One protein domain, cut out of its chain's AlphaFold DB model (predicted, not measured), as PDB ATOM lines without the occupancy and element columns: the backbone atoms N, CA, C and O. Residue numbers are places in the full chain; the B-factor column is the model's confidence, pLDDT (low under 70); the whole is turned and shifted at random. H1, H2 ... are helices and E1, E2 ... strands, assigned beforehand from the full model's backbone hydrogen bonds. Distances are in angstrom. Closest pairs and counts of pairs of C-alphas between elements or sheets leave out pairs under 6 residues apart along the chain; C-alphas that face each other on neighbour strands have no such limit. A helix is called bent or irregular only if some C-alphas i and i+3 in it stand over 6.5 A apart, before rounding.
ATOM      1  N   SER A 107      12.511 -32.620  35.580       89.31
ATOM      2  CA  SER A 107      12.022 -33.664  34.677       89.31
ATOM      3  C   SER A 107      13.107 -34.717  34.486       89.31
ATOM      4  O   SER A 107      14.253 -34.373  34.193       89.31
ATOM      5  N   VAL A 108      12.754 -35.987  34.649       89.62
ATOM      6  CA  VAL A 108      13.665 -37.125  34.535       89.62
ATOM      7  C   VAL A 108      13.052 -38.207  33.656       89.62
ATOM      8  O   VAL A 108      11.847 -38.463  33.712       89.62
ATOM      9  N   LYS A 109      13.901 -38.856  32.858       90.69
ATOM     10  CA  LYS A 109      13.531 -40.026  32.060       90.69
ATOM     11  C   LYS A 109      13.497 -41.252  32.958       90.69
ATOM     12  O   LYS A 109      14.481 -41.551  33.631       90.69
ATOM     13  N   ILE A 110      12.385 -41.972  32.969       90.69
ATOM     14  CA  ILE A 110      12.181 -43.151  33.813       90.69
ATOM     15  C   ILE A 110      12.018 -44.371  32.920       90.69
ATOM     16  O   ILE A 110      11.217 -44.352  31.988       90.69
ATOM     17  N   ARG A 111      12.734 -45.448  33.249       90.25
ATOM     18  CA  ARG A 111      12.568 -46.776  32.651       90.25
ATOM     19  C   ARG A 111      12.010 -47.734  33.700       90.25
ATOM     20  O   ARG A 111      12.612 -47.936  34.757       90.25
ATOM     21  N   HIS A 112      10.850 -48.325  33.415       87.44
ATOM     22  CA  HIS A 112      10.213 -49.312  34.289       87.44
ATOM     23  C   HIS A 112       9.424 -50.349  33.477       87.44
ATOM     24  O   HIS A 112       8.454 -50.031  32.782       87.44
ATOM     25  N   GLY A 113       9.841 -51.611  33.565       85.12
ATOM     26  CA  GLY A 113       9.415 -52.673  32.660       85.12
ATOM     27  C   GLY A 113       9.832 -52.350  31.225       85.12
ATOM     28  O   GLY A 113      10.989 -52.018  30.973       85.12
ATOM     29  N   THR A 114       8.868 -52.412  30.306       84.12
ATOM     30  CA  THR A 114       9.019 -52.054  28.885       84.12
ATOM     31  C   THR A 114       8.701 -50.586  28.585       84.12
ATOM     32  O   THR A 114       8.757 -50.177  27.428       84.12
ATOM     33  N   ARG A 115       8.324 -49.793  29.599       85.62
ATOM     34  CA  ARG A 115       7.904 -48.397  29.427       85.62
ATOM     35  C   ARG A 115       9.055 -47.441  29.705       85.62
ATOM     36  O   ARG A 115       9.761 -47.592  30.705       85.62
ATOM     37  N   GLU A 116       9.156 -46.422  28.861       90.75
ATOM     38  CA  GLU A 116       9.994 -45.244  29.064       90.75
ATOM     39  C   GLU A 116       9.132 -43.989  28.966       90.75
ATOM     40  O   GLU A 116       8.319 -43.866  28.049       90.75
ATOM     41  N   PHE A 117       9.267 -43.081  29.926       89.69
ATOM     42  CA  PHE A 117       8.504 -41.835  29.951       89.69
ATOM     43  C   PHE A 117       9.233 -40.757  30.756       89.69
ATOM     44  O   PHE A 117      10.076 -41.058  31.602       89.69
ATOM     45  N   ASP A 118       8.891 -39.500  30.491       91.06
ATOM     46  CA  ASP A 118       9.355 -38.347  31.255       91.06
ATOM     47  C   ASP A 118       8.355 -38.029  32.377       91.06
ATOM     48  O   ASP A 118       7.142 -38.025  32.160       91.06
ATOM     49  N   ALA A 119       8.849 -37.755  33.582       91.00
ATOM     50  CA  ALA A 119       8.042 -37.231  34.682       91.00
ATOM     51  C   ALA A 119       8.890 -36.354  35.605       91.00
ATOM     52  O   ALA A 119      10.121 -36.399  35.559       91.00
ATOM     53  N   LYS A 120       8.254 -35.575  36.485       91.50
ATOM     54  CA  LYS A 120       8.995 -34.919  37.567       91.50
ATOM     55  C   LYS A 120       9.497 -35.957  38.561       91.50
ATOM     56  O   LYS A 120       8.803 -36.930  38.857       91.50
ATOM     57  N   PHE A 121      10.670 -35.713  39.138       90.81
ATOM     58  CA  PHE A 121      11.246 -36.609  40.138       90.81
ATOM     59  C   PHE A 121      10.294 -36.856  41.321       90.81
ATOM     60  O   PHE A 121      10.185 -37.984  41.803       90.81
ATOM     61  N   CYS A 122       9.573 -35.829  41.785       91.06
ATOM     62  CA  CYS A 122       8.635 -35.979  42.901       91.06
ATOM     63  C   CYS A 122       7.443 -36.901  42.604       91.06
ATOM     64  O   CYS A 122       6.881 -37.470  43.538       91.06
ATOM     65  N   ASP A 123       7.094 -37.094  41.331       93.19
ATOM     66  CA  ASP A 123       5.928 -37.876  40.919       93.19
ATOM     67  C   ASP A 123       6.258 -39.367  40.731       93.19
ATOM     68  O   ASP A 123       5.364 -40.183  40.535       93.19
ATOM     69  N   ILE A 124       7.531 -39.774  40.824       91.06
ATOM     70  CA  ILE A 124       7.960 -41.162  40.563       91.06
ATOM     71  C   ILE A 124       7.215 -42.169  41.446       91.06
ATOM     72  O   ILE A 124       6.707 -43.178  40.956       91.06
ATOM     73  N   ASN A 125       7.155 -41.909  42.754       91.62
ATOM     74  CA  ASN A 125       6.520 -42.824  43.702       91.62
ATOM     75  C   ASN A 125       5.012 -42.954  43.441       91.62
ATOM     76  O   ASN A 125       4.496 -44.070  43.428       91.62
ATOM     77  N   SER A 126       4.317 -41.842  43.185       92.25
ATOM     78  CA  SER A 126       2.876 -41.850  42.913       92.25
ATOM     79  C   SER A 126       2.553 -42.503  41.567       92.25
ATOM     80  O   SER A 126       1.671 -43.357  41.511       92.25
ATOM     81  N   LEU A 127       3.304 -42.186  40.509       90.38
ATOM     82  CA  LEU A 127       3.104 -42.745  39.165       90.38
ATOM     83  C   LEU A 127       3.331 -44.257  39.103       90.38
ATOM     84  O   LEU A 127       2.705 -44.946  38.299       90.38
ATOM     85  N   LEU A 128       4.238 -44.777  39.931       87.31
ATOM     86  CA  LEU A 128       4.626 -46.185  39.903       87.31
ATOM     87  C   LEU A 128       4.055 -47.012  41.060       87.31
ATOM     88  O   LEU A 128       4.351 -48.205  41.141       87.31
ATOM     89  N   GLY A 129       3.260 -46.408  41.950       88.62
ATOM     90  CA  GLY A 129       2.747 -47.081  43.147       88.62
ATOM     91  C   GLY A 129       3.870 -47.573  44.068       88.62
ATOM     92  O   GLY A 129       3.770 -48.638  44.676       88.62
ATOM     93  N   LEU A 130       4.976 -46.830  44.118       87.31
ATOM     94  CA  LEU A 130       6.160 -47.150  44.905       87.31
ATOM     95  C   LEU A 130       6.217 -46.295  46.171       87.31
ATOM     96  O   LEU A 130       5.646 -45.214  46.257       87.31
ATOM     97  N   ASN A 131       6.961 -46.785  47.157       89.00
ATOM     98  CA  ASN A 131       7.301 -46.037  48.361       89.00
ATOM     99  C   ASN A 131       8.809 -46.159  48.604       89.00
ATOM    100  O   ASN A 131       9.257 -46.864  49.508       89.00
ATOM    101  N   LEU A 132       9.587 -45.579  47.691       88.75
ATOM    102  CA  LEU A 132      11.044 -45.530  47.777       88.75
ATOM    103  C   LEU A 132      11.491 -44.221  48.417       88.75
ATOM    104  O   LEU A 132      10.919 -43.161  48.145       88.75
ATOM    105  N   ARG A 133      12.565 -44.268  49.207       91.12
ATOM    106  CA  ARG A 133      13.248 -43.048  49.642       91.12
ATOM    107  C   ARG A 133      13.886 -42.366  48.437       91.12
ATOM    108  O   ARG A 133      14.355 -43.027  47.511       91.12
ATOM    109  N   THR A 134      13.995 -41.041  48.493       90.94
ATOM    110  CA  THR A 134      14.650 -40.227  47.454       90.94
ATOM    111  C   THR A 134      16.020 -40.787  47.079       90.94
ATOM    112  O   THR A 134      16.336 -40.935  45.902       90.94
ATOM    113  N   VAL A 135      16.823 -41.148  48.082       89.50
ATOM    114  CA  VAL A 135      18.163 -41.693  47.858       89.50
ATOM    115  C   VAL A 135      18.145 -43.028  47.106       89.50
ATOM    116  O   VAL A 135      18.993 -43.249  46.250       89.50
ATOM    117  N   GLU A 136      17.156 -43.888  47.359       89.12
ATOM    118  CA  GLU A 136      17.036 -45.173  46.665       89.12
ATOM    119  C   GLU A 136      16.731 -44.954  45.185       89.12
ATOM    120  O   GLU A 136      17.361 -45.571  44.333       89.12
ATOM    121  N   ILE A 137      15.828 -44.021  44.871       90.00
ATOM    122  CA  ILE A 137      15.525 -43.629  43.487       90.00
ATOM    123  C   ILE A 137      16.795 -43.104  42.792       90.00
ATOM    124  O   ILE A 137      17.101 -43.507  41.672       90.00
ATOM    125  N   LEU A 138      17.579 -42.264  43.473       88.62
ATOM    126  CA  LEU A 138      18.838 -41.708  42.953       88.62
ATOM    127  C   LEU A 138      19.933 -42.751  42.703       88.62
ATOM    128  O   LEU A 138      20.864 -42.495  41.930       88.62
ATOM    129  N   CYS A 139      19.875 -43.902  43.369       85.81
ATOM    130  CA  CYS A 139      20.798 -45.010  43.135       85.81
ATOM    131  C   CYS A 139      20.474 -45.798  41.863       85.81
ATOM    132  O   CYS A 139      21.356 -46.484  41.357       85.81
ATOM    133  N   TYR A 140      19.262 -45.663  41.322       87.31
ATOM    134  CA  TYR A 140      18.868 -46.260  40.042       87.31
ATOM    135  C   TYR A 140      19.114 -45.344  38.845       87.31
ATOM    136  O   TYR A 140      18.737 -45.671  37.724       87.31
ATOM    137  N   MET A 141      19.740 -44.191  39.070       83.94
ATOM    138  CA  MET A 141      20.103 -43.293  37.990       83.94
ATOM    139  C   MET A 141      21.317 -43.822  37.222       83.94
ATOM    140  O   MET A 141      22.376 -44.040  37.813       83.94
ATOM    141  N   THR A 142      21.153 -44.013  35.919       78.00
ATOM    142  CA  THR A 142      22.188 -44.449  34.984       78.00
ATOM    143  C   THR A 142      23.056 -43.277  34.531       78.00
ATOM    144  O   THR A 142      22.680 -42.112  34.662       78.00
ATOM    145  N   GLU A 143      24.222 -43.591  33.966       68.31
ATOM    146  CA  GLU A 143      25.144 -42.604  33.379       68.31
ATOM    147  C   GLU A 143      24.499 -41.826  32.223       68.31
ATOM    148  O   GLU A 143      24.726 -40.627  32.068       68.31
ATOM    149  N   ASP A 144      23.597 -42.481  31.492       68.25
ATOM    150  CA  ASP A 144      22.827 -41.889  30.395       68.25
ATOM    151  C   ASP A 144      21.706 -40.943  30.879       68.25
ATOM    152  O   ASP A 144      20.977 -40.374  30.066       68.25
ATOM    153  N   GLY A 145      21.551 -40.762  32.197       69.56
ATOM    154  CA  GLY A 145      20.602 -39.825  32.802       69.56
ATOM    155  C   GLY A 145      19.179 -40.365  32.979       69.56
ATOM    156  O   GLY A 145      18.270 -39.573  33.249       69.56
ATOM    157  N   TYR A 146      18.980 -41.682  32.854       81.81
ATOM    158  CA  TYR A 146      17.703 -42.358  33.107       81.81
ATOM    159  C   TYR A 146      17.629 -42.849  34.546       81.81
ATOM    160  O   TYR A 146      18.634 -43.252  35.116       81.81
ATOM    161  N   ILE A 147      16.434 -42.913  35.120       86.75
ATOM    162  CA  ILE A 147      16.174 -43.675  36.341       86.75
ATOM    163  C   ILE A 147      15.664 -45.054  35.921       86.75
ATOM    164  O   ILE A 147      14.521 -45.192  35.485       86.75
ATOM    165  N   ASP A 148      16.517 -46.069  36.035       85.94
ATOM    166  CA  ASP A 148      16.227 -47.447  35.636       85.94
ATOM    167  C   ASP A 148      15.825 -48.308  36.838       85.94
ATOM    168  O   ASP A 148      16.640 -48.943  37.515       85.94
ATOM    169  N   LEU A 149      14.520 -48.351  37.097       83.19
ATOM    170  CA  LEU A 149      13.959 -49.058  38.247       83.19
ATOM    171  C   LEU A 149      13.913 -50.577  38.058       83.19
ATOM    172  O   LEU A 149      13.653 -51.299  39.024       83.19
ATOM    173  N   ASN A 150      14.226 -51.092  36.864       81.19
ATOM    174  CA  ASN A 150      14.354 -52.534  36.644       81.19
ATOM    175  C   ASN A 150      15.543 -53.118  37.422       81.19
ATOM    176  O   ASN A 150      15.526 -54.284  37.821       81.19
ATOM    177  N   GLN A 151      16.550 -52.293  37.716       75.50
ATOM    178  CA  GLN A 151      17.736 -52.692  38.478       75.50
ATOM    179  C   GLN A 151      17.455 -52.894  39.974       75.50
ATOM    180  O   GLN A 151      18.302 -53.419  40.698       75.50
ATOM    181  N   ARG A 152      16.257 -52.545  40.457       71.56
ATOM    182  CA  ARG A 152      15.872 -52.653  41.871       71.56
ATOM    183  C   ARG A 152      15.999 -54.064  42.445       71.56
ATOM    184  O   ARG A 152      16.388 -54.215  43.601       71.56
ATOM    185  N   ASN A 153      15.719 -55.099  41.656       63.34
ATOM    186  CA  ASN A 153      15.830 -56.489  42.122       63.34
ATOM    187  C   ASN A 153      17.283 -56.935  42.350       63.34
ATOM    188  O   ASN A 153      17.510 -57.916  43.047       63.34
ATOM    189  N   LYS A 154      18.268 -56.209  41.807       59.28
ATOM    190  CA  LYS A 154      19.692 -56.545  41.922       59.28
ATOM    191  C   LYS A 154      20.283 -56.229  43.302       59.28
ATOM    192  O   LYS A 154      21.297 -56.811  43.668       59.28
ATOM    193  N   TYR A 155      19.661 -55.316  44.053       55.59
ATOM    194  CA  TYR A 155      20.183 -54.802  45.328       55.59
ATOM    195  C   TYR A 155      19.277 -55.101  46.535       55.59
ATOM    196  O   TYR A 155      19.555 -54.644  47.644       55.59
TER     197      TYR A 155
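This is residues 107 to 155 of the 157 residues of an uncharacterized protein of Euryarchaeota archaeon (UniProt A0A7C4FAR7). A small three-stranded sheet makes one wall, with H1 over its E1 and E2 hairpin, while H2 and H3 only graze it. The printed part has 49 residues, with E1, E2, H1, H2, E3 and H3 in that order; the sheet, E2 E1 E3, is mixed, as is the class, helices and strands. It is compact, radius of gyration of the C-alphas 9.7 A, spanning 23 by 23 by 19 A.

E1, residues 107 to 112, begins at C-alpha 107 (12.022, -33.664, 34.677) and, like E2, residues 115 to 120, is 15.8 A long. H1, residues 121 to 128, 11.6 A, is irregular: C-alphas 122 and 125 are 7.2 A apart. H2 is residues 134 to 139, 8.9 A; E3 146 to 148, 5.9 A. H3, residues 149 to 154, 10.1 A, is only just irregular: C-alphas 150 and 153 are 6.9 A apart.

E1 and E2 are an antiparallel hairpin, N 110 to O 117 2.8 A; E3 is parallel to E1, N 147 to O 109 2.8 A. H1 is on the sheet, height 7.7 A, and apart from H3. H2's O i to N i+4 pairs are within hydrogen-bond range; H1 has 2 of 4, H3 0 of 2 but 2 of 3 O i to N i+3.

The farthest C-alphas, Ser 107 and Lys 154, are 25.2 A apart. The printed part has no cut and no long link; pLDDT is under 70 at residues 143 to 145 and 153 to 155.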